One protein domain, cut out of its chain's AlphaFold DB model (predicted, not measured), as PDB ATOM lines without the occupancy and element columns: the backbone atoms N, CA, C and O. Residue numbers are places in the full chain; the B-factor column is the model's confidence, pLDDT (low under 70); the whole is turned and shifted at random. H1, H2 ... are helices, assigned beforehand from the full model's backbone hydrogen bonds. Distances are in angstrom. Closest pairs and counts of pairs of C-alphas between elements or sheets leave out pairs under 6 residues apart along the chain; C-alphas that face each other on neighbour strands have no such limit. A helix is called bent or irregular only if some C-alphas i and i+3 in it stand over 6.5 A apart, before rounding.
ATOM      1  N   ILE A 145      78.267 -78.809 -12.777       71.44
ATOM      2  CA  ILE A 145      78.621 -77.523 -12.162       71.44
ATOM      3  C   ILE A 145      78.291 -76.359 -13.106       71.44
ATOM      4  O   ILE A 145      77.696 -75.373 -12.680       71.44
ATOM      5  N   CYS A 146      78.634 -76.471 -14.391       70.69
ATOM      6  CA  CYS A 146      78.446 -75.380 -15.345       70.69
ATOM      7  C   CYS A 146      76.996 -75.240 -15.831       70.69
ATOM      8  O   CYS A 146      76.538 -74.117 -16.025       70.69
ATOM      9  N   LYS A 147      76.258 -76.342 -16.040       75.38
ATOM     10  CA  LYS A 147      74.877 -76.280 -16.558       75.38
ATOM     11  C   LYS A 147      73.814 -76.182 -15.474       75.38
ATOM     12  O   LYS A 147      72.777 -75.567 -15.706       75.38
ATOM     13  N   LEU A 148      74.043 -76.816 -14.326       81.81
ATOM     14  CA  LEU A 148      73.075 -76.937 -13.235       81.81
ATOM     15  C   LEU A 148      73.718 -76.581 -11.878       81.81
ATOM     16  O   LEU A 148      73.627 -77.367 -10.928       81.81
ATOM     17  N   PRO A 149      74.334 -75.387 -11.751       83.38
ATOM     18  CA  PRO A 149      75.023 -74.966 -10.530       83.38
ATOM     19  C   PRO A 149      74.102 -74.993  -9.307       83.38
ATOM     20  O   PRO A 149      74.523 -75.393  -8.227       83.38
ATOM     21  N   ASP A 150      72.821 -74.645  -9.470       82.44
ATOM     22  CA  ASP A 150      71.827 -74.667  -8.391       82.44
ATOM     23  C   ASP A 150      71.677 -76.057  -7.758       82.44
ATOM     24  O   ASP A 150      71.657 -76.191  -6.531       82.44
ATOM     25  N   ILE A 151      71.618 -77.098  -8.594       82.25
ATOM     26  CA  ILE A 151      71.466 -78.490  -8.157       82.25
ATOM     27  C   ILE A 151      72.753 -78.964  -7.486       82.25
ATOM     28  O   ILE A 151      72.700 -79.573  -6.418       82.25
ATOM     29  N   TRP A 152      73.909 -78.621  -8.057       84.56
ATOM     30  CA  TRP A 152      75.204 -78.945  -7.465       84.56
ATOM     31  C   TRP A 152      75.379 -78.302  -6.080       84.56
ATOM     32  O   TRP A 152      75.741 -78.977  -5.115       84.56
ATOM     33  N   PHE A 153      75.031 -77.018  -5.931       86.88
ATOM     34  CA  PHE A 153      75.065 -76.330  -4.638       86.88
ATOM     35  C   PHE A 153      74.020 -76.857  -3.640       86.88
ATOM     36  O   PHE A 153      74.225 -76.782  -2.427       86.88
ATOM     37  N   ALA A 154      72.887 -77.384  -4.111       84.44
ATOM     38  CA  ALA A 154      71.901 -78.032  -3.249       84.44
ATOM     39  C   ALA A 154      72.404 -79.385  -2.715       84.44
ATOM     40  O   ALA A 154      72.198 -79.692  -1.543       84.44
ATOM     41  N   GLN A 155      73.103 -80.161  -3.546       80.56
ATOM     42  CA  GLN A 155      73.712 -81.435  -3.151       80.56
ATOM     43  C   GLN A 155      74.918 -81.237  -2.231       80.56
ATOM     44  O   GLN A 155      75.049 -81.910  -1.216       80.56
ATOM     45  N   THR A 156      75.787 -80.275  -2.523       80.25
ATOM     46  CA  THR A 156      76.932 -79.989  -1.646       80.25
ATOM     47  C   THR A 156      76.492 -79.489  -0.272       80.25
ATOM     48  O   THR A 156      77.110 -79.838   0.725       80.25
ATOM     49  N   LYS A 157      75.363 -78.771  -0.163       79.50
ATOM     50  CA  LYS A 157      74.781 -78.415   1.144       79.50
ATOM     51  C   LYS A 157      74.472 -79.625   2.028       79.50
ATOM     52  O   LYS A 157      74.610 -79.507   3.242       79.50
ATOM     53  N   THR A 158      74.037 -80.751   1.459       76.62
ATOM     54  CA  THR A 158      73.778 -81.959   2.259       76.62
ATOM     55  C   THR A 158      75.077 -82.661   2.648       76.62
ATOM     56  O   THR A 158      75.159 -83.195   3.748       76.62
ATOM     57  N   GLN A 159      76.107 -82.595   1.801       73.75
ATOM     58  CA  GLN A 159      77.447 -83.113   2.105       73.75
ATOM     59  C   GLN A 159      78.184 -82.271   3.155       73.75
ATOM     60  O   GLN A 159      78.919 -82.809   3.973       73.75
ATOM     61  N   PHE A 160      77.956 -80.957   3.166       78.06
ATOM     62  CA  PHE A 160      78.538 -80.011   4.122       78.06
ATOM     63  C   PHE A 160      77.643 -79.772   5.343       78.06
ATOM     64  O   PHE A 160      77.812 -78.780   6.058       78.06
ATOM     65  N   ALA A 161      76.668 -80.653   5.589       76.81
ATOM     66  CA  ALA A 161      75.821 -80.570   6.769       76.81
ATOM     67  C   ALA A 161      76.694 -80.621   8.038       76.81
ATOM     68  O   ALA A 161      77.426 -81.579   8.260       76.81
ATOM     69  N   GLY A 162      76.634 -79.563   8.853       81.50
ATOM     70  CA  GLY A 162      77.460 -79.400  10.058       81.50
ATOM     71  C   GLY A 162      78.608 -78.396   9.918       81.50
ATOM     72  O   GLY A 162      79.104 -77.903  10.927       81.50
ATOM     73  N   ILE A 163      78.979 -78.000   8.696       87.88
ATOM     74  CA  ILE A 163      79.943 -76.916   8.476       87.88
ATOM     75  C   ILE A 163      79.196 -75.584   8.554       87.88
ATOM     76  O   ILE A 163      78.431 -75.224   7.659       87.88
ATOM     77  N   THR A 164      79.396 -74.836   9.637       87.56
ATOM     78  CA  THR A 164      78.704 -73.557   9.866       87.56
ATOM     79  C   THR A 164      79.473 -72.368   9.296       87.56
ATOM     80  O   THR A 164      78.849 -71.453   8.755       87.56
ATOM     81  N   GLN A 165      80.807 -72.415   9.339       89.12
ATOM     82  CA  GLN A 165      81.689 -71.344   8.874       89.12
ATOM     83  C   GLN A 165      81.720 -71.253   7.344       89.12
ATOM     84  O   GLN A 165      81.991 -72.235   6.652       89.12
ATOM     85  N   ASP A 166      81.470 -70.059   6.805       87.06
ATOM     86  CA  ASP A 166      81.462 -69.826   5.353       87.06
ATOM     87  C   ASP A 166      82.853 -69.977   4.721       87.06
ATOM     88  O   ASP A 166      82.954 -70.424   3.581       87.06
ATOM     89  N   THR A 167      83.925 -69.701   5.465       89.62
ATOM     90  CA  THR A 167      85.310 -69.954   5.034       89.62
ATOM     91  C   THR A 167      85.563 -71.439   4.785       89.62
ATOM     92  O   THR A 167      86.020 -71.809   3.709       89.62
ATOM     93  N   ALA A 168      85.162 -72.302   5.721       88.69
ATOM     94  CA  ALA A 168      85.284 -73.749   5.568       88.69
ATOM     95  C   ALA A 168      84.434 -74.275   4.397       88.69
ATOM     96  O   ALA A 168      84.900 -75.095   3.612       88.69
ATOM     97  N   LYS A 169      83.210 -73.758   4.202       88.50
ATOM     98  CA  LYS A 169      82.390 -74.110   3.024       88.50
ATOM     99  C   LYS A 169      83.066 -73.707   1.715       88.50
ATOM    100  O   LYS A 169      83.001 -74.454   0.744       88.50
ATOM    101  N   TYR A 170      83.691 -72.529   1.679       89.75
ATOM    102  CA  TYR A 170      84.430 -72.052   0.512       89.75
ATOM    103  C   TYR A 170      85.600 -72.982   0.171       89.75
ATOM    104  O   TYR A 170      85.718 -73.406  -0.975       89.75
ATOM    105  N   GLU A 171      86.405 -73.367   1.161       87.50
ATOM    106  CA  GLU A 171      87.519 -74.304   0.979       87.50
ATOM    107  C   GLU A 171      87.043 -75.686   0.515       87.50
ATOM    108  O   GLU A 171      87.580 -76.228  -0.450       87.50
ATOM    109  N   CYS A 172      85.984 -76.230   1.127       85.56
ATOM    110  CA  CYS A 172      85.401 -77.502   0.701       85.56
ATOM    111  C   CYS A 172      84.900 -77.458  -0.748       85.56
ATOM    112  O   CYS A 172      85.093 -78.418  -1.494       85.56
ATOM    113  N   VAL A 173      84.282 -76.347  -1.162       87.19
ATOM    114  CA  VAL A 173      83.891 -76.152  -2.562       87.19
ATOM    115  C   VAL A 173      85.116 -76.119  -3.464       87.19
ATOM    116  O   VAL A 173      85.119 -76.839  -4.453       87.19
ATOM    117  N   LEU A 174      86.162 -75.356  -3.132       85.44
ATOM    118  CA  LEU A 174      87.375 -75.298  -3.954       85.44
ATOM    119  C   LEU A 174      88.021 -76.674  -4.138       85.44
ATOM    120  O   LEU A 174      88.411 -77.003  -5.251       85.44
ATOM    121  N   ILE A 175      88.078 -77.499  -3.090       81.50
ATOM    122  CA  ILE A 175      88.623 -78.865  -3.168       81.50
ATOM    123  C   ILE A 175      87.784 -79.758  -4.099       81.50
ATOM    124  O   ILE A 175      88.324 -80.649  -4.752       81.50
ATOM    125  N   ALA A 176      86.473 -79.526  -4.172       80.38
ATOM    126  CA  ALA A 176      85.559 -80.295  -5.014       80.38
ATOM    127  C   ALA A 176      85.551 -79.858  -6.493       80.38
ATOM    128  O   ALA A 176      84.972 -80.556  -7.330       80.38
ATOM    129  N   LEU A 177      86.151 -78.713  -6.827       80.50
ATOM    130  CA  LEU A 177      86.221 -78.188  -8.192       80.50
ATOM    131  C   LEU A 177      87.472 -78.697  -8.924       80.50
ATOM    132  O   LEU A 177      88.516 -78.938  -8.323       80.50
ATOM    133  N   SER A 178      87.389 -78.832 -10.252       77.75
ATOM    134  CA  SER A 178      88.581 -79.085 -11.070       77.75
ATOM    135  C   SER A 178      89.475 -77.842 -11.118       77.75
ATOM    136  O   SER A 178      88.986 -76.716 -11.023       77.75
ATOM    137  N   GLN A 179      90.784 -78.033 -11.320       74.25
ATOM    138  CA  GLN A 179      91.746 -76.925 -11.419       74.25
ATOM    139  C   GLN A 179      91.347 -75.892 -12.479       74.25
ATOM    140  O   GLN A 179      91.454 -74.694 -12.240       74.25
ATOM    141  N   GLU A 180      90.831 -76.349 -13.618       77.00
ATOM    142  CA  GLU A 180      90.364 -75.483 -14.698       77.00
ATOM    143  C   GLU A 180      89.224 -74.557 -14.239       77.00
ATOM    144  O   GLU A 180      89.285 -73.344 -14.436       77.00
ATOM    145  N   ILE A 181      88.224 -75.105 -13.536       78.56
ATOM    146  CA  ILE A 181      87.131 -74.303 -12.979       78.56
ATOM    147  C   ILE A 181      87.678 -73.345 -11.919       78.56
ATOM    148  O   ILE A 181      87.321 -72.169 -11.937       78.56
ATOM    149  N   ILE A 182      88.552 -73.823 -11.023       81.44
ATOM    150  CA  ILE A 182      89.177 -73.008  -9.972       81.44
ATOM    151  C   ILE A 182      89.877 -71.793 -10.583       81.44
ATOM    152  O   ILE A 182      89.653 -70.678 -10.123       81.44
ATOM    153  N   LEU A 183      90.667 -71.974 -11.644       81.25
ATOM    154  CA  LEU A 183      91.342 -70.871 -12.333       81.25
ATOM    155  C   LEU A 183      90.342 -69.852 -12.896       81.25
ATOM    156  O   LEU A 183      90.561 -68.648 -12.768       81.25
ATOM    157  N   CYS A 184      89.212 -70.310 -13.443       78.25
ATOM    158  CA  CYS A 184      88.164 -69.417 -13.931       78.25
ATOM    159  C   CYS A 184      87.464 -68.631 -12.817       78.25
ATOM    160  O   CYS A 184      87.067 -67.489 -13.048       78.25
ATOM    161  N   VAL A 185      87.289 -69.207 -11.622       80.00
ATOM    162  CA  VAL A 185      86.652 -68.492 -10.503       80.00
ATOM    163  C   VAL A 185      87.616 -67.671  -9.660       80.00
ATOM    164  O   VAL A 185      87.195 -66.646  -9.136       80.00
ATOM    165  N   LEU A 186      88.895 -68.041  -9.557       82.06
ATOM    166  CA  LEU A 186      89.879 -67.332  -8.730       82.06
ATOM    167  C   LEU A 186      89.977 -65.843  -9.080       82.06
ATOM    168  O   LEU A 186      90.023 -65.015  -8.173       82.06
ATOM    169  N   HIS A 187      89.901 -65.499 -10.370       79.12
ATOM    170  CA  HIS A 187      89.902 -64.107 -10.829       79.12
ATOM    171  C   HIS A 187      88.729 -63.285 -10.256       79.12
ATOM    172  O   HIS A 187      88.862 -62.089 -10.030       79.12
ATOM    173  N   PHE A 188      87.573 -63.901  -9.992       75.75
ATOM    174  CA  PHE A 188      86.418 -63.207  -9.405       75.75
ATOM    175  C   PHE A 188      86.476 -63.123  -7.876       75.75
ATOM    176  O   PHE A 188      85.744 -62.341  -7.279       75.75
ATOM    177  N   MET A 189      87.327 -63.932  -7.242       82.88
ATOM    178  CA  MET A 189      87.344 -64.126  -5.789       82.88
ATOM    179  C   MET A 189      88.527 -63.455  -5.083       82.88
ATOM    180  O   MET A 189      88.586 -63.497  -3.850       82.88
ATOM    181  N   HIS A 190      89.471 -62.885  -5.839       80.56
ATOM    182  CA  HIS A 190      90.732 -62.357  -5.316       80.56
ATOM    183  C   HIS A 190      90.508 -61.245  -4.276       80.56
ATOM    184  O   HIS A 190      91.001 -61.357  -3.155       80.56
ATOM    185  N   ASP A 191      89.661 -60.264  -4.598       84.19
ATOM    186  CA  ASP A 191      89.489 -59.045  -3.789       84.19
ATOM    187  C   ASP A 191      88.311 -59.106  -2.801       84.19
ATOM    188  O   ASP A 191      87.991 -58.130  -2.122       84.19
ATOM    189  N   LEU A 192      87.637 -60.255  -2.702       84.94
ATOM    190  CA  LEU A 192      86.478 -60.407  -1.828       84.94
ATOM    191  C   LEU A 192      86.887 -60.715  -0.377       84.94
ATOM    192  O   LEU A 192      87.749 -61.575  -0.154       84.94
ATOM    193  N   PRO A 193      86.213 -60.121   0.630       86.31
ATOM    194  CA  PRO A 193      86.381 -60.509   2.026       86.31
ATOM    195  C   PRO A 193      86.143 -62.010   2.216       86.31
ATOM    196  O   PRO A 193      85.183 -62.566   1.678       86.31
ATOM    197  N   THR A 194      86.982 -62.675   3.014       81.94
ATOM    198  CA  THR A 194      86.930 -64.134   3.249       81.94
ATOM    199  C   THR A 194      85.560 -64.626   3.709       81.94
ATOM    200  O   THR A 194      85.107 -65.681   3.274       81.94
ATOM    201  N   THR A 195      84.857 -63.830   4.514       84.06
ATOM    202  CA  THR A 195      83.502 -64.117   5.008       84.06
ATOM    203  C   THR A 195      82.422 -64.059   3.926       84.06
ATOM    204  O   THR A 195      81.351 -64.630   4.109       84.06
ATOM    205  N   MET A 196      82.689 -63.407   2.791       87.88
ATOM    206  CA  MET A 196      81.763 -63.304   1.658       87.88
ATOM    207  C   MET A 196      82.099 -64.266   0.518       87.88
ATOM    208  O   MET A 196      81.251 -64.499  -0.347       87.88
ATOM    209  N   LYS A 197      83.293 -64.875   0.527       87.94
ATOM    210  CA  LYS A 197      83.779 -65.681  -0.599       87.94
ATOM    211  C   LYS A 197      82.834 -66.825  -0.969       87.94
ATOM    212  O   LYS A 197      82.526 -67.011  -2.137       87.94
ATOM    213  N   TYR A 198      82.295 -67.566  -0.004       89.88
ATOM    214  CA  TYR A 198      81.370 -68.659  -0.327       89.88
ATOM    215  C   TYR A 198      80.086 -68.177  -1.024       89.88
ATOM    216  O   TYR A 198      79.658 -68.749  -2.030       89.88
ATOM    217  N   ARG A 199      79.476 -67.107  -0.502       90.44
ATOM    218  CA  ARG A 199      78.232 -66.539  -1.034       90.44
ATOM    219  C   ARG A 199      78.417 -66.011  -2.451       90.44
ATOM    220  O   ARG A 199      77.624 -66.351  -3.328       90.44
ATOM    221  N   GLU A 200      79.467 -65.228  -2.667       90.25
ATOM    222  CA  GLU A 200      79.762 -64.632  -3.970       90.25
ATOM    223  C   GLU A 200      80.215 -65.673  -4.991       90.25
ATOM    224  O   GLU A 200      79.818 -65.600  -6.154       90.25
ATOM    225  N   LEU A 201      80.950 -66.706  -4.564       88.88
ATOM    226  CA  LEU A 201      81.288 -67.837  -5.423       88.88
ATOM    227  C   LEU A 201      80.015 -68.526  -5.921       88.88
ATOM    228  O   LEU A 201      79.818 -68.682  -7.126       88.88
ATOM    229  N   LYS A 202      79.120 -68.897  -4.998       89.44
ATOM    230  CA  LYS A 202      77.845 -69.532  -5.337       89.44
ATOM    231  C   LYS A 202      77.026 -68.661  -6.291       89.44
ATOM    232  O   LYS A 202      76.526 -69.164  -7.294       89.44
ATOM    233  N   LYS A 203      76.898 -67.368  -5.987       89.31
ATOM    234  CA  LYS A 203      76.198 -66.399  -6.838       89.31
ATOM    235  C   LYS A 203      76.814 -66.350  -8.236       89.31
ATOM    236  O   LYS A 203      76.094 -66.494  -9.216       89.31
ATOM    237  N   THR A 204      78.139 -66.269  -8.325       86.31
ATOM    238  CA  THR A 204      78.880 -66.252  -9.591       86.31
ATOM    239  C   THR A 204      78.605 -67.501 -10.425       86.31
ATOM    240  O   THR A 204      78.327 -67.377 -11.612       86.31
ATOM    241  N   PHE A 205      78.613 -68.697  -9.829       84.94
ATOM    242  CA  PHE A 205      78.250 -69.932 -10.538       84.94
ATOM    243  C   PHE A 205      76.811 -69.922 -11.057       84.94
ATOM    244  O   PHE A 205      76.570 -70.324 -12.193       84.94
ATOM    245  N   ILE A 206      75.862 -69.458 -10.243       83.50
ATOM    246  CA  ILE A 206      74.436 -69.451 -10.589       83.50
ATOM    247  C   ILE A 206      74.115 -68.402 -11.651       83.50
ATOM    248  O   ILE A 206      73.344 -68.686 -12.562       83.50
ATOM    249  N   GLU A 207      74.692 -67.208 -11.559       82.44
ATOM    250  CA  GLU A 207      74.453 -66.117 -12.508       82.44
ATOM    251  C   GLU A 207      75.207 -66.351 -13.816       82.44
ATOM    252  O   GLU A 207      74.664 -66.169 -14.906       82.44
ATOM    253  N   LYS A 208      76.445 -66.848 -13.731       72.62
ATOM    254  CA  LYS A 208      77.279 -67.139 -14.895       72.62
ATOM    255  C   LYS A 208      77.121 -68.583 -15.360       72.62
ATOM    256  O   LYS A 208      78.118 -69.212 -15.693       72.62
ATOM    257  N   ARG A 209      75.879 -69.084 -15.518       63.62
ATOM    258  CA  ARG A 209      75.546 -70.421 -16.101       63.62
ATOM    259  C   ARG A 209      76.228 -70.737 -17.450       63.62
ATOM    260  O   ARG A 209      76.063 -71.818 -18.007       63.62
TER     261      ARG A 209
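This is residues 145 to 209 of the 228 residues of an uncharacterized protein of Glossina palpalis gambiensis (UniProt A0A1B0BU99). Two helices, H2 and H4, start close together and splay apart like a V, and the other two, H1 and H3, pack on H4 at different places, making a compact group of crossed helices. H4, the longest, touches each of the other three, while H1 and H3 are apart. The printed part has 65 residues with four named helices, in the order H1, H2, H3, H4, and no named strand; the class is all helix. The whole is compact, with a radius of gyration of the C-alphas of 11.0 A, and rounded, spanning 29 by 27 by 20 A along its three main axes.

Begin at Ile 145, whose C-alpha is at (78.621, -77.523, -12.162); four residues later the first named helix starts. Find C-alpha 149 at (75.023, -74.966, -10.530); from there H1, residues 149 to 159, runs 15.2 A from first to last C-alpha. Residues 160 to 165 then lead to H2, residues 166 to 176, which starts with C-alpha 166 at (81.462, -69.826, 5.353) and is 15.3 A long. Past Leu 177 and Ser 178 you reach H3, residues 179 to 189, 14.7 A long; it is neither bent nor irregular, but only just: C-alphas 184 and 187 are 6.4 A apart. After residues 190 to 193 comes H4, residues 194 to 207, 20.2 A long, ending with C-alpha 207 at (74.453, -66.117, -12.508). H4 is irregular: its C-alphas 195 and 198 are 7.3 A apart, and its line is a rough one.

Start with H4, the hub, the helix that touches most other helices. Look first at Tyr 170 of H2 and Tyr 198 of H4: their C-alphas, 4.6 A apart, are the closest of these two helices, which touch with 13 pairs of C-alphas within 8 A. H2 and H4 run the same way at a steep tilt of 52 degrees. Next look at Pro 149 and Ile 206, where H1 and H4 touch; their C-alphas, the closest of the pair, are 5.5 A apart. H4 touches H1 with residues 202 to 206 alone, and the two helices run opposite ways at a steep tilt of 44 degrees. With residues 197 to 201 alone H4 touches H3, and the closest C-alphas are those of Met 189 and Lys 197, 6.5 A apart. H3 and H4 run opposite ways at a steep tilt of 67 degrees. The helix packing is mostly crossed: of these 3 touching pairs, 0 are at a shallow tilt. H2 is close to H1 but not clearly touching, the closest C-alphas being those of Thr 156 and Val 173, 8.0 A apart; the two helices are about perpendicular at 73 degrees, only just past steep. H2 and H3 are also close but not clearly touching, with the closest C-alphas, those of Leu 174 and Ile 182, 6.7 A apart; they run opposite ways at a shallow tilt of 28 degrees. H1 and H3 are apart. In the backbone of H2 every O i to N i+4 pair is within hydrogen-bond range; in H1 it is 6 of 7, in H3 5 of 7 and in H4 8 of 10.

The two C-alphas farthest apart are those of Gly 162, in the link from H1 to H2, and His 187 of H3, at 28.7 A. The first and last printed C-alphas, those of Ile 145 and Arg 209, are 8.7 A apart. The printed part has no cut. The links from H2 to H3 and from H3 to H4 are tight, the link from H1 to H2 is short, and no link is long. The mean pLDDT of the printed part is 82.5, and the one residue under 70 is Arg 209.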